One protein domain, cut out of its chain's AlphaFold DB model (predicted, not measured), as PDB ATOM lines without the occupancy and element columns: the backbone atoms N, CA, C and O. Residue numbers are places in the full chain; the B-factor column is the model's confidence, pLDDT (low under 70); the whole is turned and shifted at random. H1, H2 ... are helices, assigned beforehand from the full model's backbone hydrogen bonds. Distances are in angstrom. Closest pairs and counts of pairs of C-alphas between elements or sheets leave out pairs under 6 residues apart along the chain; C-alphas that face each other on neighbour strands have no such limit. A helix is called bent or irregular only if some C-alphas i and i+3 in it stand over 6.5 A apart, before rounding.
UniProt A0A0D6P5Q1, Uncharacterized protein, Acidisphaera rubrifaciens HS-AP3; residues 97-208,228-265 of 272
ATOM      1  N   SER A  97       2.046  34.188 -35.454       60.88
ATOM      2  CA  SER A  97       0.677  34.521 -35.048       60.88
ATOM      3  C   SER A  97      -0.228  35.048 -36.174       60.88
ATOM      4  O   SER A  97      -1.449  35.054 -36.020       60.88
ATOM      5  N   ALA A  98       0.322  35.471 -37.321       67.69
ATOM      6  CA  ALA A  98      -0.462  36.063 -38.410       67.69
ATOM      7  C   ALA A  98      -1.458  35.070 -39.036       67.69
ATOM      8  O   ALA A  98      -2.582  35.447 -39.372       67.69
ATOM      9  N   TYR A  99      -1.068  33.797 -39.147       70.31
ATOM     10  CA  TYR A  99      -1.930  32.730 -39.659       70.31
ATOM     11  C   TYR A  99      -3.161  32.529 -38.767       70.31
ATOM     12  O   TYR A  99      -4.294  32.600 -39.247       70.31
ATOM     13  N   TYR A 100      -2.947  32.356 -37.460       68.06
ATOM     14  CA  TYR A 100      -4.042  32.167 -36.511       68.06
ATOM     15  C   TYR A 100      -4.975  33.376 -36.466       68.06
ATOM     16  O   TYR A 100      -6.184  33.205 -36.572       68.06
ATOM     17  N   ASN A 101      -4.429  34.595 -36.392       70.12
ATOM     18  CA  ASN A 101      -5.234  35.819 -36.382       70.12
ATOM     19  C   ASN A 101      -6.106  35.930 -37.644       70.12
ATOM     20  O   ASN A 101      -7.279  36.283 -37.562       70.12
ATOM     21  N   THR A 102      -5.557  35.575 -38.811       71.00
ATOM     22  CA  THR A 102      -6.306  35.550 -40.077       71.00
ATOM     23  C   THR A 102      -7.439  34.527 -40.037       71.00
ATOM     24  O   THR A 102      -8.559  34.819 -40.457       71.00
ATOM     25  N   MET A 103      -7.174  33.329 -39.515       67.81
ATOM     26  CA  MET A 103      -8.187  32.284 -39.388       67.81
ATOM     27  C   MET A 103      -9.271  32.650 -38.376       67.81
ATOM     28  O   MET A 103     -10.455  32.464 -38.645       67.81
ATOM     29  N   GLN A 104      -8.893  33.242 -37.249       74.50
ATOM     30  CA  GLN A 104      -9.820  33.725 -36.237       74.50
ATOM     31  C   GLN A 104     -10.713  34.858 -36.764       74.50
ATOM     32  O   GLN A 104     -11.901  34.889 -36.471       74.50
ATOM     33  N   GLN A 105     -10.188  35.763 -37.594       71.75
ATOM     34  CA  GLN A 105     -11.013  36.785 -38.252       71.75
ATOM     35  C   GLN A 105     -12.014  36.181 -39.248       71.75
ATOM     36  O   GLN A 105     -13.111  36.709 -39.417       71.75
ATOM     37  N   ARG A 106     -11.652  35.074 -39.911       72.81
ATOM     38  CA  ARG A 106     -12.529  34.362 -40.856       72.81
ATOM     39  C   ARG A 106     -13.613  33.537 -40.162       72.81
ATOM     40  O   ARG A 106     -14.682  33.352 -40.743       72.81
ATOM     41  N   TYR A 107     -13.358  33.044 -38.952       75.94
ATOM     42  CA  TYR A 107     -14.256  32.144 -38.231       75.94
ATOM     43  C   TYR A 107     -14.657  32.717 -36.871       75.94
ATOM     44  O   TYR A 107     -13.840  32.826 -35.967       75.94
ATOM     45  N   GLN A 108     -15.949  33.013 -36.704       72.06
ATOM     46  CA  GLN A 108     -16.492  33.585 -35.463       72.06
ATOM     47  C   GLN A 108     -16.610  32.572 -34.309       72.06
ATOM     48  O   GLN A 108     -16.751  32.973 -33.159       72.06
ATOM     49  N   ASP A 109     -16.567  31.270 -34.607       81.81
ATOM     50  CA  ASP A 109     -16.763  30.180 -33.646       81.81
ATOM     51  C   ASP A 109     -15.553  29.228 -33.602       81.81
ATOM     52  O   ASP A 109     -15.022  28.816 -34.640       81.81
ATOM     53  N   THR A 110     -15.162  28.829 -32.388       78.12
ATOM     54  CA  THR A 110     -13.998  27.979 -32.094       78.12
ATOM     55  C   THR A 110     -14.096  26.605 -32.754       78.12
ATOM     56  O   THR A 110     -13.090  26.093 -33.249       78.12
ATOM     57  N   ALA A 111     -15.288  26.001 -32.825       79.50
ATOM     58  CA  ALA A 111     -15.449  24.692 -33.462       79.50
ATOM     59  C   ALA A 111     -15.274  24.774 -34.988       79.50
ATOM     60  O   ALA A 111     -14.789  23.840 -35.630       79.50
ATOM     61  N   THR A 112     -15.650  25.899 -35.592       82.50
ATOM     62  CA  THR A 112     -15.451  26.156 -37.023       82.50
ATOM     63  C   THR A 112     -13.996  26.507 -37.339       82.50
ATOM     64  O   THR A 112     -13.442  25.983 -38.306       82.50
ATOM     65  N   LEU A 113     -13.346  27.286 -36.471       79.75
ATOM     66  CA  LEU A 113     -11.916  27.578 -36.535       79.75
ATOM     67  C   LEU A 113     -11.065  26.298 -36.446       79.75
ATOM     68  O   LEU A 113     -10.203  26.069 -37.293       79.75
ATOM     69  N   ALA A 114     -11.349  25.427 -35.471       81.12
ATOM     70  CA  ALA A 114     -10.652  24.151 -35.306       81.12
ATOM     71  C   ALA A 114     -10.835  23.226 -36.523       81.12
ATOM     72  O   ALA A 114      -9.885  22.566 -36.936       81.12
ATOM     73  N   ARG A 115     -12.021  23.211 -37.152       84.19
ATOM     74  CA  ARG A 115     -12.251  22.470 -38.409       84.19
ATOM     75  C   ARG A 115     -11.416  23.013 -39.565       84.19
ATOM     76  O   ARG A 115     -10.855  22.214 -40.308       84.19
ATOM     77  N   GLY A 116     -11.325  24.337 -39.702       78.88
ATOM     78  CA  GLY A 116     -10.493  24.981 -40.719       78.88
ATOM     79  C   GLY A 116      -9.015  24.631 -40.551       78.88
ATOM     80  O   GLY A 116      -8.394  24.125 -41.480       78.88
ATOM     81  N   ILE A 117      -8.487  24.790 -39.332       79.81
ATOM     82  CA  ILE A 117      -7.092  24.451 -39.019       79.81
ATOM     83  C   ILE A 117      -6.831  22.953 -39.222       79.81
ATOM     84  O   ILE A 117      -5.813  22.596 -39.806       79.81
ATOM     85  N   ASN A 118      -7.750  22.071 -38.811       82.62
ATOM     86  CA  ASN A 118      -7.611  20.635 -39.061       82.62
ATOM     87  C   ASN A 118      -7.576  20.316 -40.561       82.62
ATOM     88  O   ASN A 118      -6.757  19.515 -40.992       82.62
ATOM     89  N   ALA A 119      -8.440  20.937 -41.368       81.62
ATOM     90  CA  ALA A 119      -8.441  20.728 -42.813       81.62
ATOM     91  C   ALA A 119      -7.113  21.165 -43.453       81.62
ATOM     92  O   ALA A 119      -6.595  20.463 -44.320       81.62
ATOM     93  N   ASP A 120      -6.537  22.275 -42.996       79.56
ATOM     94  CA  ASP A 120      -5.245  22.754 -43.490       79.56
ATOM     95  C   ASP A 120      -4.070  21.894 -43.009       79.56
ATOM     96  O   ASP A 120      -3.157  21.638 -43.789       79.56
ATOM     97  N   LEU A 121      -4.128  21.356 -41.786       80.81
ATOM     98  CA  LEU A 121      -3.182  20.343 -41.302       80.81
ATOM     99  C   LEU A 121      -3.235  19.066 -42.147       80.81
ATOM    100  O   LEU A 121      -2.194  18.522 -42.500       80.81
ATOM    101  N   GLN A 122      -4.430  18.589 -42.505       84.69
ATOM    102  CA  GLN A 122      -4.582  17.401 -43.355       84.69
ATOM    103  C   GLN A 122      -4.064  17.649 -44.775       84.69
ATOM    104  O   GLN A 122      -3.389  16.790 -45.341       84.69
ATOM    105  N   ARG A 123      -4.329  18.833 -45.342       84.25
ATOM    106  CA  ARG A 123      -3.760  19.243 -46.635       84.25
ATOM    107  C   ARG A 123      -2.241  19.318 -46.577       84.25
ATOM    108  O   ARG A 123      -1.592  18.811 -47.482       84.25
ATOM    109  N   GLU A 124      -1.684  19.898 -45.515       82.25
ATOM    110  CA  GLU A 124      -0.232  19.955 -45.350       82.25
ATOM    111  C   GLU A 124       0.372  18.562 -45.205       82.25
ATOM    112  O   GLU A 124       1.350  18.244 -45.865       82.25
ATOM    113  N   SER A 125      -0.241  17.703 -44.395       86.56
ATOM    114  CA  SER A 125       0.187  16.317 -44.211       86.56
ATOM    115  C   SER A 125       0.236  15.555 -45.541       86.56
ATOM    116  O   SER A 125       1.220  14.871 -45.824       86.56
ATOM    117  N   ALA A 126      -0.797  15.706 -46.376       88.12
ATOM    118  CA  ALA A 126      -0.853  15.093 -47.700       88.12
ATOM    119  C   ALA A 126       0.193  15.680 -48.663       88.12
ATOM    120  O   ALA A 126       0.792  14.941 -49.443       88.12
ATOM    121  N   GLU A 127       0.443  16.988 -48.594       85.19
ATOM    122  CA  GLU A 127       1.469  17.647 -49.402       85.19
ATOM    123  C   GLU A 127       2.882  17.211 -48.987       85.19
ATOM    124  O   GLU A 127       3.711  16.906 -49.844       85.19
ATOM    125  N   MET A 128       3.157  17.087 -47.684       87.25
ATOM    126  CA  MET A 128       4.415  16.535 -47.171       87.25
ATOM    127  C   MET A 128       4.645  15.107 -47.681       87.25
ATOM    128  O   MET A 128       5.742  14.793 -48.149       87.25
ATOM    129  N   ASP A 129       3.610  14.260 -47.657       90.50
ATOM    130  CA  ASP A 129       3.680  12.898 -48.198       90.50
ATOM    131  C   ASP A 129       3.958  12.908 -49.707       90.50
ATOM    132  O   ASP A 129       4.787  12.134 -50.196       90.50
ATOM    133  N   HIS A 130       3.313  13.809 -50.449       89.50
ATOM    134  CA  HIS A 130       3.512  13.967 -51.885       89.50
ATOM    135  C   HIS A 130       4.937  14.430 -52.237       89.50
ATOM    136  O   HIS A 130       5.572  13.857 -53.132       89.50
ATOM    137  N   VAL A 131       5.472  15.423 -51.519       88.56
ATOM    138  CA  VAL A 131       6.853  15.911 -51.678       88.56
ATOM    139  C   VAL A 131       7.851  14.808 -51.340       88.56
ATOM    140  O   VAL A 131       8.783  14.569 -52.110       88.56
ATOM    141  N   ASN A 132       7.635  14.096 -50.232       92.25
ATOM    142  CA  ASN A 132       8.486  12.986 -49.816       92.25
ATOM    143  C   ASN A 132       8.499  11.863 -50.868       92.25
ATOM    144  O   ASN A 132       9.566  11.412 -51.290       92.25
ATOM    145  N   ALA A 133       7.328  11.462 -51.370       93.19
ATOM    146  CA  ALA A 133       7.211  10.460 -52.426       93.19
ATOM    147  C   ALA A 133       7.882  10.912 -53.734       93.19
ATOM    148  O   ALA A 133       8.576  10.130 -54.388       93.19
ATOM    149  N   SER A 134       7.724  12.181 -54.111       92.12
ATOM    150  CA  SER A 134       8.342  12.743 -55.315       92.12
ATOM    151  C   SER A 134       9.865  12.802 -55.206       92.12
ATOM    152  O   SER A 134      10.562  12.391 -56.133       92.12
ATOM    153  N   PHE A 135      10.394  13.214 -54.053       94.12
ATOM    154  CA  PHE A 135      11.830  13.180 -53.791       94.12
ATOM    155  C   PHE A 135      12.377  11.745 -53.791       94.12
ATOM    156  O   PHE A 135      13.435  11.484 -54.368       94.12
ATOM    157  N   ALA A 136      11.643  10.789 -53.211       95.31
ATOM    158  CA  ALA A 136      12.025   9.380 -53.214       95.31
ATOM    159  C   ALA A 136      12.119   8.800 -54.635       95.31
ATOM    160  O   ALA A 136      13.101   8.119 -54.937       95.31
ATOM    161  N   ARG A 137      11.152   9.103 -55.514       95.38
ATOM    162  CA  ARG A 137      11.186   8.695 -56.931       95.38
ATOM    163  C   ARG A 137      12.379   9.289 -57.674       95.38
ATOM    164  O   ARG A 137      13.115   8.553 -58.326       95.38
ATOM    165  N   LEU A 138      12.629  10.589 -57.505       94.00
ATOM    166  CA  LEU A 138      13.770  11.263 -58.129       94.00
ATOM    167  C   LEU A 138      15.105  10.646 -57.702       94.00
ATOM    168  O   LEU A 138      15.955  10.331 -58.538       94.00
ATOM    169  N   ARG A 139      15.272  10.429 -56.395       96.12
ATOM    170  CA  ARG A 139      16.443   9.760 -55.826       96.12
ATOM    171  C   ARG A 139      16.640   8.370 -56.424       96.12
ATOM    172  O   ARG A 139      17.759   8.029 -56.805       96.12
ATOM    173  N   GLU A 140      15.577   7.574 -56.498       95.94
ATOM    174  CA  GLU A 140      15.636   6.224 -57.057       95.94
ATOM    175  C   GLU A 140      16.040   6.245 -58.532       95.94
ATOM    176  O   GLU A 140      16.973   5.543 -58.926       95.94
ATOM    177  N   CYS A 141      15.433   7.125 -59.334       96.25
ATOM    178  CA  CYS A 141      15.818   7.298 -60.730       96.25
ATOM    179  C   CYS A 141      17.314   7.615 -60.859       96.25
ATOM    180  O   CYS A 141      18.040   6.905 -61.562       96.25
ATOM    181  N   ARG A 142      17.815   8.615 -60.126       94.81
ATOM    182  CA  ARG A 142      19.224   9.042 -60.182       94.81
ATOM    183  C   ARG A 142      20.188   7.919 -59.802       94.81
ATOM    184  O   ARG A 142      21.207   7.716 -60.467       94.81
ATOM    185  N   PHE A 143      19.863   7.149 -58.767       95.75
ATOM    186  CA  PHE A 143      20.692   6.020 -58.350       95.75
ATOM    187  C   PHE A 143      20.626   4.857 -59.346       95.75
ATOM    188  O   PHE A 143      21.664   4.260 -59.636       95.75
ATOM    189  N   SER A 144      19.471   4.590 -59.958       95.38
ATOM    190  CA  SER A 144      19.348   3.587 -61.023       95.38
ATOM    191  C   SER A 144      20.187   3.946 -62.262       95.38
ATOM    192  O   SER A 144      20.830   3.079 -62.861       95.38
ATOM    193  N   VAL A 145      20.263   5.237 -62.616       94.25
ATOM    194  CA  VAL A 145      21.114   5.748 -63.703       94.25
ATOM    195  C   VAL A 145      22.585   5.499 -63.385       94.25
ATOM    196  O   VAL A 145      23.310   4.977 -64.232       94.25
ATOM    197  N   ALA A 146      23.017   5.801 -62.159       94.12
ATOM    198  CA  ALA A 146      24.386   5.540 -61.724       94.12
ATOM    199  C   ALA A 146      24.738   4.044 -61.789       94.12
ATOM    200  O   ALA A 146      25.804   3.679 -62.287       94.12
ATOM    201  N   GLN A 147      23.826   3.164 -61.361       94.44
ATOM    202  CA  GLN A 147      24.024   1.714 -61.450       94.44
ATOM    203  C   GLN A 147      24.126   1.226 -62.897       94.44
ATOM    204  O   GLN A 147      24.981   0.392 -63.206       94.44
ATOM    205  N   ARG A 148      23.310   1.773 -63.803       93.00
ATOM    206  CA  ARG A 148      23.386   1.458 -65.234       93.00
ATOM    207  C   ARG A 148      24.725   1.880 -65.837       93.00
ATOM    208  O   ARG A 148      25.323   1.081 -66.549       93.00
ATOM    209  N   ILE A 149      25.228   3.071 -65.505       91.50
ATOM    210  CA  ILE A 149      26.555   3.531 -65.947       91.50
ATOM    211  C   ILE A 149      27.645   2.570 -65.447       91.50
ATOM    212  O   ILE A 149      28.455   2.079 -66.231       91.50
ATOM    213  N   LYS A 150      27.622   2.214 -64.155       90.88
ATOM    214  CA  LYS A 150      28.564   1.242 -63.570       90.88
ATOM    215  C   LYS A 150      28.483  -0.127 -64.252       90.88
ATOM    216  O   LYS A 150      29.499  -0.791 -64.444       90.88
ATOM    217  N   TYR A 151      27.285  -0.582 -64.615       91.31
ATOM    218  CA  TYR A 151      27.093  -1.818 -65.374       91.31
ATOM    219  C   TYR A 151      27.692  -1.731 -66.784       91.31
ATOM    220  O   TYR A 151      28.425  -2.636 -67.166       91.31
ATOM    221  N   GLN A 152      27.459  -0.635 -67.513       89.00
ATOM    222  CA  GLN A 152      27.997  -0.429 -68.863       89.00
ATOM    223  C   GLN A 152      29.529  -0.410 -68.894       89.00
ATOM    224  O   GLN A 152      30.125  -0.935 -69.831       89.00
ATOM    225  N   VAL A 153      30.180   0.131 -67.859       92.44
ATOM    226  CA  VAL A 153      31.645   0.037 -67.724       92.44
ATOM    227  C   VAL A 153      32.086  -1.409 -67.524       92.44
ATOM    228  O   VAL A 153      33.002  -1.872 -68.200       92.44
ATOM    229  N   ARG A 154      31.417  -2.151 -66.630       93.12
ATOM    230  CA  ARG A 154      31.750  -3.559 -66.346       93.12
ATOM    231  C   ARG A 154      31.578  -4.472 -67.561       93.12
ATOM    232  O   ARG A 154      32.335  -5.424 -67.698       93.12
ATOM    233  N   THR A 155      30.606  -4.197 -68.428       93.62
ATOM    234  CA  THR A 155      30.342  -4.982 -69.645       93.62
ATOM    235  C   THR A 155      31.082  -4.471 -70.883       93.62
ATOM    236  O   THR A 155      30.867  -4.996 -71.973       93.62
ATOM    237  N   GLY A 156      31.941  -3.456 -70.747       92.00
ATOM    238  CA  GLY A 156      32.701  -2.877 -71.861       92.00
ATOM    239  C   GLY A 156      31.867  -2.033 -72.835       92.00
ATOM    240  O   GLY A 156      32.364  -1.651 -73.889       92.00
ATOM    241  N   GLN A 157      30.614  -1.722 -72.495       87.62
ATOM    242  CA  GLN A 157      29.711  -0.885 -73.294       87.62
ATOM    243  C   GLN A 157      30.003   0.618 -73.159       87.62
ATOM    244  O   GLN A 157      29.547   1.408 -73.983       87.62
ATOM    245  N   MET A 158      30.733   1.029 -72.119       87.00
ATOM    246  CA  MET A 158      31.122   2.419 -71.871       87.00
ATOM    247  C   MET A 158      32.567   2.481 -71.369       87.00
ATOM    248  O   MET A 158      32.971   1.679 -70.528       87.00
ATOM    249  N   SER A 159      33.348   3.446 -71.864       93.31
ATOM    250  CA  SER A 159      34.704   3.674 -71.357       93.31
ATOM    251  C   SER A 159      34.673   4.256 -69.942       93.31
ATOM    252  O   SER A 159      33.729   4.942 -69.543       93.31
ATOM    253  N   ARG A 160      35.739   4.011 -69.177       93.25
ATOM    254  CA  ARG A 160      35.873   4.529 -67.810       93.25
ATOM    255  C   ARG A 160      35.794   6.059 -67.761       93.25
ATOM    256  O   ARG A 160      35.079   6.594 -66.918       93.25
ATOM    257  N   ASP A 161      36.446   6.749 -68.692       90.19
ATOM    258  CA  ASP A 161      36.444   8.218 -68.747       90.19
ATOM    259  C   ASP A 161      35.054   8.790 -69.058       90.19
ATOM    260  O   ASP A 161      34.619   9.755 -68.424       90.19
ATOM    261  N   ALA A 162      34.312   8.159 -69.976       87.81
ATOM    262  CA  ALA A 162      32.932   8.542 -70.277       87.81
ATOM    263  C   ALA A 162      31.996   8.307 -69.079       87.81
ATOM    264  O   ALA A 162      31.085   9.095 -68.828       87.81
ATOM    265  N   ALA A 163      32.233   7.253 -68.300       89.94
ATOM    266  CA  ALA A 163      31.456   6.983 -67.100       89.94
ATOM    267  C   ALA A 163      31.737   7.981 -65.971       89.94
ATOM    268  O   ALA A 163      30.802   8.397 -65.291       89.94
ATOM    269  N   LEU A 164      32.996   8.387 -65.776       91.19
ATOM    270  CA  LEU A 164      33.359   9.387 -64.767       91.19
ATOM    271  C   LEU A 164      32.680  10.733 -65.042       91.19
ATOM    272  O   LEU A 164      32.111  11.323 -64.124       91.19
ATOM    273  N   SER A 165      32.671  11.194 -66.297       85.94
ATOM    274  CA  SER A 165      31.986  12.439 -66.669       85.94
ATOM    275  C   SER A 165      30.464  12.329 -66.523       85.94
ATOM    276  O   SER A 165      29.834  13.231 -65.969       85.94
ATOM    277  N   ALA A 166      29.870  11.200 -66.925       87.38
ATOM    278  CA  ALA A 166      28.441  10.952 -66.760       87.38
ATOM    279  C   ALA A 166      28.022  10.909 -65.279       87.38
ATOM    280  O   ALA A 166      27.025  11.523 -64.901       87.38
ATOM    281  N   LEU A 167      28.785  10.226 -64.420       89.88
ATOM    282  CA  LEU A 167      28.512  10.159 -62.982       89.88
ATOM    283  C   LEU A 167      28.696  11.518 -62.298       89.88
ATOM    284  O   LEU A 167      27.860  11.885 -61.475       89.88
ATOM    285  N   ALA A 168      29.723  12.288 -62.673       87.50
ATOM    286  CA  ALA A 168      29.928  13.643 -62.159       87.50
ATOM    287  C   ALA A 168      28.761  14.575 -62.524       87.50
ATOM    288  O   ALA A 168      28.293  15.341 -61.680       87.50
ATOM    289  N   PHE A 169      28.236  14.466 -63.748       84.44
ATOM    290  CA  PHE A 169      27.037  15.194 -64.161       84.44
ATOM    291  C   PHE A 169      25.818  14.814 -63.305       84.44
ATOM    292  O   PHE A 169      25.146  15.694 -62.765       84.44
ATOM    293  N   GLN A 170      25.563  13.515 -63.106       86.00
ATOM    294  CA  GLN A 170      24.454  13.052 -62.258       86.00
ATOM    295  C   GLN A 170      24.605  13.514 -60.801       86.00
ATOM    296  O   GLN A 170      23.626  13.940 -60.190       86.00
ATOM    297  N   GLN A 171      25.825  13.489 -60.259       89.38
ATOM    298  CA  GLN A 171      26.115  13.974 -58.912       89.38
ATOM    299  C   GLN A 171      25.862  15.480 -58.779       89.38
ATOM    300  O   GLN A 171      25.259  15.907 -57.795       89.38
ATOM    301  N   GLY A 172      26.292  16.281 -59.758       82.56
ATOM    302  CA  GLY A 172      26.063  17.727 -59.768       82.56
ATOM    303  C   GLY A 172      24.575  18.079 -59.797       82.56
ATOM    304  O   GLY A 172      24.123  18.915 -59.016       82.56
ATOM    305  N   MET A 173      23.801  17.382 -60.632       82.44
ATOM    306  CA  MET A 173      22.344  17.539 -60.693       82.44
ATOM    307  C   MET A 173      21.673  17.137 -59.379       82.44
ATOM    308  O   MET A 173      20.871  17.893 -58.835       82.44
ATOM    309  N   PHE A 174      22.049  15.986 -58.819       88.94
ATOM    310  CA  PHE A 174      21.471  15.516 -57.565       88.94
ATOM    311  C   PHE A 174      21.803  16.438 -56.386       88.94
ATOM    312  O   PHE A 174      20.956  16.683 -55.535       88.94
ATOM    313  N   ALA A 175      23.004  17.024 -56.351       85.00
ATOM    314  CA  ALA A 175      23.365  18.011 -55.337       85.00
ATOM    315  C   ALA A 175      22.459  19.256 -55.387       85.00
ATOM    316  O   ALA A 175      22.065  19.765 -54.339       85.00
ATOM    317  N   GLN A 176      22.076  19.719 -56.581       81.00
ATOM    318  CA  GLN A 176      21.103  20.809 -56.734       81.00
ATOM    319  C   GLN A 176      19.706  20.386 -56.257       81.00
ATOM    320  O   GLN A 176      19.037  21.138 -55.548       81.00
ATOM    321  N   GLU A 177      19.284  19.165 -56.587       83.25
ATOM    322  CA  GLU A 177      18.001  18.589 -56.158       83.25
ATOM    323  C   GLU A 177      17.922  18.453 -54.623       83.25
ATOM    324  O   GLU A 177      16.881  18.748 -54.037       83.25
ATOM    325  N   ILE A 178      19.032  18.120 -53.953       88.81
ATOM    326  CA  ILE A 178      19.150  18.129 -52.485       88.81
ATOM    327  C   ILE A 178      18.945  19.534 -51.913       88.81
ATOM    328  O   ILE A 178      18.248  19.679 -50.912       88.81
ATOM    329  N   GLN A 179      19.494  20.584 -52.532       82.00
ATOM    330  CA  GLN A 179      19.276  21.960 -52.056       82.00
ATOM    331  C   GLN A 179      17.809  22.385 -52.186       82.00
ATOM    332  O   GLN A 179      17.258  23.012 -51.279       82.00
ATOM    333  N   VAL A 180      17.144  21.986 -53.274       81.25
ATOM    334  CA  VAL A 180      15.695  22.178 -53.423       81.25
ATOM    335  C   VAL A 180      14.944  21.412 -52.332       81.25
ATOM    336  O   VAL A 180      14.089  21.994 -51.666       81.25
ATOM    337  N   ALA A 181      15.308  20.154 -52.072       85.12
ATOM    338  CA  ALA A 181      14.704  19.353 -51.013       85.12
ATOM    339  C   ALA A 181      14.884  19.981 -49.617       85.12
ATOM    340  O   ALA A 181      13.922  20.101 -48.863       85.12
ATOM    341  N   ARG A 182      16.080  20.494 -49.298       87.00
ATOM    342  CA  ARG A 182      16.344  21.234 -48.052       87.00
ATOM    343  C   ARG A 182      15.466  22.481 -47.925       87.00
ATOM    344  O   ARG A 182      14.978  22.765 -46.833       87.00
ATOM    345  N   SER A 183      15.211  23.192 -49.026       78.38
ATOM    346  CA  SER A 183      14.316  24.357 -49.008       78.38
ATOM    347  C   SER A 183      12.870  23.993 -48.644       78.38
ATOM    348  O   SER A 183      12.217  24.764 -47.944       78.38
ATOM    349  N   TYR A 184      12.390  22.797 -49.020       82.44
ATOM    350  CA  TYR A 184      11.099  22.296 -48.534       82.44
ATOM    351  C   TYR A 184      11.117  22.062 -47.030       82.44
ATOM    352  O   TYR A 184      10.205  22.521 -46.356       82.44
ATOM    353  N   GLY A 185      12.169  21.437 -46.491       84.25
ATOM    354  CA  GLY A 185      12.291  21.203 -45.049       84.25
ATOM    355  C   GLY A 185      12.235  22.496 -44.225       84.25
ATOM    356  O   GLY A 185      11.558  22.541 -43.199       84.25
ATOM    357  N   VAL A 186      12.871  23.573 -44.702       82.31
ATOM    358  CA  VAL A 186      12.805  24.906 -44.067       82.31
ATOM    359  C   VAL A 186      11.391  25.493 -44.128       82.31
ATOM    360  O   VAL A 186      10.896  26.022 -43.133       82.31
ATOM    361  N   ASN A 187      10.718  25.389 -45.277       78.19
ATOM    362  CA  ASN A 187       9.350  25.889 -45.430       78.19
ATOM    363  C   ASN A 187       8.345  25.102 -44.576       78.19
ATOM    364  O   ASN A 187       7.474  25.715 -43.960       78.19
ATOM    365  N   MET A 188       8.502  23.777 -44.496       81.44
ATOM    366  CA  MET A 188       7.729  22.904 -43.608       81.44
ATOM    367  C   MET A 188       7.936  23.324 -42.151       81.44
ATOM    368  O   MET A 188       6.967  23.604 -41.463       81.44
ATOM    369  N   ALA A 189       9.181  23.520 -41.699       83.44
ATOM    370  CA  ALA A 189       9.451  23.966 -40.328       83.44
ATOM    371  C   ALA A 189       8.715  25.268 -39.960       83.44
ATOM    372  O   ALA A 189       8.128  25.370 -38.885       83.44
ATOM    373  N   LYS A 190       8.675  26.243 -40.876       80.12
ATOM    374  CA  LYS A 190       7.942  27.500 -40.667       80.12
ATOM    375  C   LYS A 190       6.425  27.288 -40.573       80.12
ATOM    376  O   LYS A 190       5.764  27.937 -39.763       80.12
ATOM    377  N   ARG A 191       5.862  26.411 -41.408       79.44
ATOM    378  CA  ARG A 191       4.436  26.039 -41.372       79.44
ATOM    379  C   ARG A 191       4.093  25.339 -40.058       79.44
ATOM    380  O   ARG A 191       3.083  25.671 -39.445       79.44
ATOM    381  N   ASP A 192       4.967  24.459 -39.584       81.81
ATOM    382  CA  ASP A 192       4.809  23.759 -38.309       81.81
ATOM    383  C   ASP A 192       4.751  24.746 -37.143       81.81
ATOM    384  O   ASP A 192       3.881  24.635 -36.287       81.81
ATOM    385  N   GLU A 193       5.619  25.764 -37.128       82.00
ATOM    386  CA  GLU A 193       5.582  26.821 -36.110       82.00
ATOM    387  C   GLU A 193       4.262  27.609 -36.133       82.00
ATOM    388  O   GLU A 193       3.715  27.941 -35.076       82.00
ATOM    389  N   GLN A 194       3.720  27.893 -37.323       80.81
ATOM    390  CA  GLN A 194       2.418  28.551 -37.477       80.81
ATOM    391  C   GLN A 194       1.280  27.672 -36.947       80.81
ATOM    392  O   GLN A 194       0.412  28.165 -36.222       80.81
ATOM    393  N   PHE A 195       1.293  26.375 -37.259       81.75
ATOM    394  CA  PHE A 195       0.291  25.432 -36.773       81.75
ATOM    395  C   PHE A 195       0.403  25.175 -35.271       81.75
ATOM    396  O   PHE A 195      -0.619  25.169 -34.591       81.75
ATOM    397  N   ALA A 196       1.614  25.029 -34.734       83.62
ATOM    398  CA  ALA A 196       1.850  24.878 -33.303       83.62
ATOM    399  C   ALA A 196       1.380  26.121 -32.535       83.62
ATOM    400  O   ALA A 196       0.697  26.007 -31.518       83.62
ATOM    401  N   THR A 197       1.663  27.320 -33.054       82.25
ATOM    402  CA  THR A 197       1.157  28.576 -32.478       82.25
ATOM    403  C   THR A 197      -0.374  28.610 -32.497       82.25
ATOM    404  O   THR A 197      -0.993  28.876 -31.468       82.25
ATOM    405  N   ALA A 198      -0.991  28.270 -33.633       78.50
ATOM    406  CA  ALA A 198      -2.444  28.219 -33.770       78.50
ATOM    407  C   ALA A 198      -3.095  27.189 -32.829       78.50
ATOM    408  O   ALA A 198      -4.124  27.474 -32.216       78.50
ATOM    409  N   ALA A 199      -2.487  26.012 -32.678       81.88
ATOM    410  CA  ALA A 199      -2.929  24.968 -31.761       81.88
ATOM    411  C   ALA A 199      -2.843  25.423 -30.295       81.88
ATOM    412  O   ALA A 199      -3.811  25.275 -29.550       81.88
ATOM    413  N   ASN A 200      -1.735  26.056 -29.900       83.44
ATOM    414  CA  ASN A 200      -1.563  26.613 -28.557       83.44
ATOM    415  C   ASN A 200      -2.602  27.705 -28.254       83.44
ATOM    416  O   ASN A 200      -3.159  27.753 -27.158       83.44
ATOM    417  N   GLN A 201      -2.911  28.568 -29.224       82.00
ATOM    418  CA  GLN A 201      -3.932  29.608 -29.062       82.00
ATOM    419  C   GLN A 201      -5.352  29.019 -28.996       82.00
ATOM    420  O   GLN A 201      -6.153  29.451 -28.165       82.00
ATOM    421  N   LEU A 202      -5.660  27.983 -29.787       78.00
ATOM    422  CA  LEU A 202      -6.918  27.232 -29.679       78.00
ATOM    423  C   LEU A 202      -7.115  26.612 -28.287       78.00
ATOM    424  O   LEU A 202      -8.219  26.674 -27.746       78.00
ATOM    425  N   GLN A 203      -6.062  26.040 -27.695       78.00
ATOM    426  CA  GLN A 203      -6.122  25.488 -26.336       78.00
ATOM    427  C   GLN A 203      -6.452  26.564 -25.295       78.00
ATOM    428  O   GLN A 203      -7.306  26.346 -24.434       78.00
ATOM    429  N   GLN A 204      -5.823  27.740 -25.410       76.62
ATOM    430  CA  GLN A 204      -6.035  28.865 -24.495       76.62
ATOM    431  C   GLN A 204      -7.456  29.443 -24.592       76.62
ATOM    432  O   GLN A 204      -8.027  29.821 -23.573       76.62
ATOM    433  N   GLN A 205      -8.058  29.475 -25.787       68.00
ATOM    434  CA  GLN A 205      -9.439  29.948 -25.972       68.00
ATOM    435  C   GLN A 205     -10.505  28.927 -25.562       68.00
ATOM    436  O   GLN A 205     -11.600  29.310 -25.158       68.00
ATOM    437  N   GLY A 206     -10.200  27.633 -25.668       59.66
ATOM    438  CA  GLY A 206     -11.120  26.549 -25.321       59.66
ATOM    439  C   GLY A 206     -11.196  26.220 -23.827       59.66
ATOM    440  O   GLY A 206     -11.894  25.275 -23.469       59.66
ATOM    441  N   GLY A 207     -10.465  26.933 -22.961       48.00
ATOM    442  CA  GLY A 207     -10.400  26.628 -21.527       48.00
ATOM    443  C   GLY A 207      -9.738  25.282 -21.206       48.00
ATOM    444  O   GLY A 207      -9.951  24.743 -20.121       48.00
ATOM    445  N   TYR A 208      -8.947  24.719 -22.127       44.41
ATOM    446  CA  TYR A 208      -8.254  23.451 -21.902       44.41
ATOM    447  C   TYR A 208      -7.003  23.715 -21.057       44.41
ATOM    448  O   TYR A 208      -5.938  24.060 -21.569       44.41
ATOM    449  N   THR A 228     -10.343  19.730 -31.226       78.75
ATOM    450  CA  THR A 228      -9.250  20.578 -30.730       78.75
ATOM    451  C   THR A 228      -8.050  19.748 -30.271       78.75
ATOM    452  O   THR A 228      -6.921  20.101 -30.594       78.75
ATOM    453  N   GLN A 229      -8.279  18.620 -29.587       81.25
ATOM    454  CA  GLN A 229      -7.216  17.685 -29.204       81.25
ATOM    455  C   GLN A 229      -6.505  17.120 -30.443       81.25
ATOM    456  O   GLN A 229      -5.282  17.096 -30.490       81.25
ATOM    457  N   GLN A 230      -7.269  16.725 -31.469       83.56
ATOM    458  CA  GLN A 230      -6.717  16.204 -32.726       83.56
ATOM    459  C   GLN A 230      -5.873  17.253 -33.458       83.56
ATOM    460  O   GLN A 230      -4.794  16.936 -33.943       83.56
ATOM    461  N   VAL A 231      -6.334  18.508 -33.511       83.81
ATOM    462  CA  VAL A 231      -5.582  19.626 -34.106       83.81
ATOM    463  C   VAL A 231      -4.249  19.833 -33.397       83.81
ATOM    464  O   VAL A 231      -3.235  20.000 -34.067       83.81
ATOM    465  N   VAL A 232      -4.246  19.795 -32.063       82.69
ATOM    466  CA  VAL A 232      -3.024  19.925 -31.265       82.69
ATOM    467  C   VAL A 232      -2.067  18.788 -31.586       82.69
ATOM    468  O   VAL A 232      -0.971  19.066 -32.054       82.69
ATOM    469  N   THR A 233      -2.493  17.535 -31.409       83.50
ATOM    470  CA  THR A 233      -1.649  16.359 -31.666       83.50
ATOM    471  C   THR A 233      -1.080  16.382 -33.086       83.50
ATOM    472  O   THR A 233       0.124  16.232 -33.276       83.50
ATOM    473  N   ASN A 234      -1.910  16.668 -34.091       80.94
ATOM    474  CA  ASN A 234      -1.454  16.741 -35.478       80.94
ATOM    475  C   ASN A 234      -0.423  17.866 -35.690       80.94
ATOM    476  O   ASN A 234       0.572  17.650 -36.378       80.94
ATOM    477  N   ALA A 235      -0.644  19.050 -35.108       83.00
ATOM    478  CA  ALA A 235       0.231  20.212 -35.268       83.00
ATOM    479  C   ALA A 235       1.559  20.096 -34.504       83.00
ATOM    480  O   ALA A 235       2.574  20.603 -34.977       83.00
ATOM    481  N   THR A 236       1.559  19.475 -33.322       81.38
ATOM    482  CA  THR A 236       2.727  19.444 -32.427       81.38
ATOM    483  C   THR A 236       3.514  18.144 -32.484       81.38
ATOM    484  O   THR A 236       4.670  18.137 -32.072       81.38
ATOM    485  N   GLU A 237       2.920  17.062 -32.987       85.56
ATOM    486  CA  GLU A 237       3.555  15.740 -33.032       85.56
ATOM    487  C   GLU A 237       3.643  15.228 -34.474       85.56
ATOM    488  O   GLU A 237       4.731  15.183 -35.047       85.56
ATOM    489  N   SER A 238       2.505  14.929 -35.111       86.62
ATOM    490  CA  SER A 238       2.493  14.194 -36.387       86.62
ATOM    491  C   SER A 238       3.156  14.944 -37.545       86.62
ATOM    492  O   SER A 238       3.889  14.356 -38.340       86.62
ATOM    493  N   ILE A 239       2.898  16.247 -37.671       86.94
ATOM    494  CA  ILE A 239       3.494  17.077 -38.721       86.94
ATOM    495  C   ILE A 239       5.020  17.235 -38.509       86.94
ATOM    496  O   ILE A 239       5.779  16.924 -39.435       86.94
ATOM    497  N   PRO A 240       5.512  17.604 -37.306       88.69
ATOM    498  CA  PRO A 240       6.946  17.612 -37.010       88.69
ATOM    499  C   PRO A 240       7.657  16.272 -37.241       88.69
ATOM    500  O   PRO A 240       8.797  16.265 -37.717       88.69
ATOM    501  N   GLU A 241       7.011  15.142 -36.938       90.56
ATOM    502  CA  GLU A 241       7.543  13.801 -37.218       90.56
ATOM    503  C   GLU A 241       7.737  13.573 -38.722       90.56
ATOM    504  O   GLU A 241       8.827  13.189 -39.152       90.56
ATOM    505  N   LYS A 242       6.722  13.882 -39.543       90.94
ATOM    506  CA  LYS A 242       6.809  13.767 -41.008       90.94
ATOM    507  C   LYS A 242       7.899  14.654 -41.597       90.94
ATOM    508  O   LYS A 242       8.685  14.192 -42.428       90.94
ATOM    509  N   ARG A 243       7.994  15.906 -41.143       91.75
ATOM    510  CA  ARG A 243       9.073  16.819 -41.543       91.75
ATOM    511  C   ARG A 243      10.438  16.233 -41.192       91.75
ATOM    512  O   ARG A 243      11.340  16.256 -42.025       91.75
ATOM    513  N   THR A 244      10.600  15.726 -39.971       93.50
ATOM    514  CA  THR A 244      11.870  15.141 -39.514       93.50
ATOM    515  C   THR A 244      12.250  13.940 -40.377       93.50
ATOM    516  O   THR A 244      13.358  13.903 -40.905       93.50
ATOM    517  N   ALA A 245      11.303  13.038 -40.647       93.88
ATOM    518  CA  ALA A 245      11.510  11.910 -41.551       93.88
ATOM    519  C   ALA A 245      11.911  12.356 -42.971       93.88
ATOM    520  O   ALA A 245      12.788  11.750 -43.592       93.88
ATOM    521  N   PHE A 246      11.313  13.436 -43.484       93.75
ATOM    522  CA  PHE A 246      11.698  14.011 -44.771       93.75
ATOM    523  C   PHE A 246      13.131  14.562 -44.747       93.75
ATOM    524  O   PHE A 246      13.920  14.216 -45.628       93.75
ATOM    525  N   VAL A 247      13.508  15.355 -43.742       94.44
ATOM    526  CA  VAL A 247      14.877  15.888 -43.597       94.44
ATOM    527  C   VAL A 247      15.903  14.756 -43.493       94.44
ATOM    528  O   VAL A 247      16.902  14.766 -44.216       94.44
ATOM    529  N   ASP A 248      15.618  13.730 -42.693       95.88
ATOM    530  CA  ASP A 248      16.466  12.544 -42.568       95.88
ATOM    531  C   ASP A 248      16.619  11.810 -43.905       95.88
ATOM    532  O   ASP A 248      17.711  11.335 -44.240       95.88
ATOM    533  N   SER A 249      15.548  11.744 -44.706       95.44
ATOM    534  CA  SER A 249      15.584  11.154 -46.047       95.44
ATOM    535  C   SER A 249      16.510  11.930 -46.990       95.44
ATOM    536  O   SER A 249      17.262  11.315 -47.751       95.44
ATOM    537  N   VAL A 250      16.513  13.266 -46.909       95.81
ATOM    538  CA  VAL A 250      17.384  14.150 -47.697       95.81
ATOM    539  C   VAL A 250      18.840  13.967 -47.278       95.81
ATOM    540  O   VAL A 250      19.705  13.742 -48.128       95.81
ATOM    541  N   ASP A 251      19.120  13.968 -45.977       96.31
ATOM    542  CA  ASP A 251      20.471  13.782 -45.451       96.31
ATOM    543  C   ASP A 251      21.017  12.376 -45.753       96.31
ATOM    544  O   ASP A 251      22.186  12.207 -46.124       96.31
ATOM    545  N   GLN A 252      20.180  11.340 -45.642       95.75
ATOM    546  CA  GLN A 252      20.551   9.981 -46.033       95.75
ATOM    547  C   GLN A 252      20.852   9.906 -47.532       95.75
ATOM    548  O   GLN A 252      21.820   9.251 -47.932       95.75
ATOM    549  N   ALA A 253      20.052  10.572 -48.362       95.38
ATOM    550  CA  ALA A 253      20.248  10.605 -49.800       95.38
ATOM    551  C   ALA A 253      21.561  11.298 -50.185       95.38
ATOM    552  O   ALA A 253      22.303  10.768 -51.014       95.38
ATOM    553  N   GLU A 254      21.901  12.414 -49.539       95.62
ATOM    554  CA  GLU A 254      23.182  13.092 -49.743       95.62
ATOM    555  C   GLU A 254      24.359  12.180 -49.372       95.62
ATOM    556  O   GLU A 254      25.295  12.026 -50.160       95.62
ATOM    557  N   ARG A 255      24.301  11.498 -48.220       95.31
ATOM    558  CA  ARG A 255      25.343  10.532 -47.827       95.31
ATOM    559  C   ARG A 255      25.479   9.399 -48.845       95.31
ATOM    560  O   ARG A 255      26.594   9.085 -49.258       95.31
ATOM    561  N   ARG A 256      24.358   8.820 -49.287       94.81
ATOM    562  CA  ARG A 256      24.340   7.750 -50.300       94.81
ATOM    563  C   ARG A 256      24.863   8.223 -51.652       94.81
ATOM    564  O   ARG A 256      25.536   7.445 -52.320       94.81
ATOM    565  N   SER A 257      24.626   9.478 -52.036       94.62
ATOM    566  CA  SER A 257      25.077  10.024 -53.323       94.62
ATOM    567  C   SER A 257      26.595   9.935 -53.511       94.62
ATOM    568  O   SER A 257      27.060   9.580 -54.593       94.62
ATOM    569  N   LYS A 258      27.369  10.146 -52.435       91.00
ATOM    570  CA  LYS A 258      28.842  10.082 -52.450       91.00
ATOM    571  C   LYS A 258      29.366   8.705 -52.859       91.00
ATOM    572  O   LYS A 258      30.432   8.606 -53.454       91.00
ATOM    573  N   VAL A 259      28.612   7.652 -52.548       92.88
ATOM    574  CA  VAL A 259      28.929   6.267 -52.919       92.88
ATOM    575  C   VAL A 259      28.269   5.916 -54.253       92.88
ATOM    576  O   VAL A 259      28.910   5.391 -55.159       92.88
ATOM    577  N   ALA A 260      26.990   6.251 -54.428       92.31
ATOM    578  CA  ALA A 260      26.233   5.918 -55.630       92.31
ATOM    579  C   ALA A 260      26.913   6.434 -56.908       92.31
ATOM    580  O   ALA A 260      27.013   5.683 -57.879       92.31
ATOM    581  N   PHE A 261      27.452   7.657 -56.882       94.06
ATOM    582  CA  PHE A 261      28.109   8.282 -58.033       94.06
ATOM    583  C   PHE A 261      29.626   8.061 -58.104       94.06
ATOM    584  O   PHE A 261      30.270   8.521 -59.040       94.06
ATOM    585  N   ASN A 262      30.215   7.322 -57.163       93.56
ATOM    586  CA  ASN A 262      31.630   6.971 -57.223       93.56
ATOM    587  C   ASN A 262      31.818   5.666 -58.014       93.56
ATOM    588  O   ASN A 262      31.307   4.620 -57.611       93.56
ATOM    589  N   LEU A 263      32.556   5.713 -59.125       89.94
ATOM    590  CA  LEU A 263      32.770   4.559 -60.006       89.94
ATOM    591  C   LEU A 263      33.546   3.409 -59.336       89.94
ATOM    592  O   LEU A 263      33.289   2.249 -59.646       89.94
ATOM    593  N   ASP A 264      34.445   3.724 -58.402       86.44
ATOM    594  CA  ASP A 264      35.346   2.767 -57.743       86.44
ATOM    595  C   ASP A 264      34.733   2.097 -56.518       86.44
ATOM    596  O   ASP A 264      35.215   1.068 -56.045       86.44
ATOM    597  N   THR A 265      33.617   2.633 -56.029       80.00
ATOM    598  CA  THR A 265      32.787   1.913 -55.067       80.00
ATOM    599  C   THR A 265      32.055   0.791 -55.803       80.00
ATOM    600  O   THR A 265      30.980   0.976 -56.391       80.00
TER     601      THR A 265
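What this domain is: This is residues 97 to 208 and 228 to 265 of the 272 residues of an uncharacterized protein of Acidisphaera rubrifaciens HS-AP3 (UniProt A0A0D6P5Q1). Picture a long, slender rod: two very long helices, H2 and H3, run side by side in opposite directions as a helical hairpin, and a third, bent helix, H4, packs along both of them. Short H1 packs slantwise on the pair near the start of H2 and the end of H3, away from the hairpin's turn. The 150 printed residues hold four named helices, in the order H1, H2, H3, H4, and no named strand; the class is all helix. The whole is only just loose, close to extended, with a radius of gyration of the C-alphas of 21.7 A and spans of 72 by 22 by 19 A.

How they stand to each other: Start at H3, residues 160 to 205, the longest helix, and look across to H2, residues 110 to 154. The two touch as a helical hairpin at a shallow tilt of 12 degrees, opposite ways; their closest C-alphas, those of Ile 149 and Ala 163, are 6.1 A apart. Next find H4, residues 228 to 260, assigned as one helix by its hydrogen bonds but bent: C-alphas 236 and 239 are 6.8 A apart, and its arms H4a, residues 228 to 236, and H4b, residues 239 to 260, stand at 24 degrees. H2, H3 and H4b form an up and down bundle, each running against the one before it. H4b touches H3 at residues 171 to 192 alone, closest at the C-alphas of Gly 185 and Val 247, 6.1 A. H4b also touches H2, at a shallow tilt of 9 degrees, the same way, with the C-alphas of Asn 132 and Phe 246 closest at 6.1 A. H4a touches H3 at residues 192 to 203 alone, closest at the C-alphas of Ala 199 and Val 232, 5.1 A; the tilt of 34 degrees is shallow, only just short of steep. H4a touches H2 at residues 111 to 121 alone, closest at the C-alphas of Asn 118 and Val 231, 5.4 A. H1, residues 97 to 106, touches H3 at residues 194 to 201 alone, at a steep tilt of 59 degrees; the C-alphas of Tyr 100 and Ala 198 are closest, 5.1 A. H1 is apart from H4a and H4b. In H1, H2, H3 and H4a every O i to N i+4 pair is within hydrogen-bond range; in H4b 16 of 18 are.

Where its parts are: Find C-alpha 160 at (35.873, 4.529, -67.810); from there H3 runs 66.7 A to C-alpha 205 at (-9.439, 29.948, -25.972). H2 covers 65.3 A from residue 110 to 154, H4b 30.5 A from 239 to 260, H1 14.4 A from 97 to 106, and H4a 12.1 A from 228 to 236. H4b ends at C-alpha 260, (26.233, 5.918, -55.630).

The domain as a whole: The C-alphas of Gly 156 and Gly 207, the two farthest apart, are 72.5 A apart. Residues 209 to 227 are not printed, and C-alphas 208 and 228 stand 9.3 A apart across the cut. The links H1 to H2 and H2 to H3 are tight. Look for low confidence, pLDDT under 70, at residues 97 to 98, 100, 103 and 205 to 208; the mean of the printed part is 85.1.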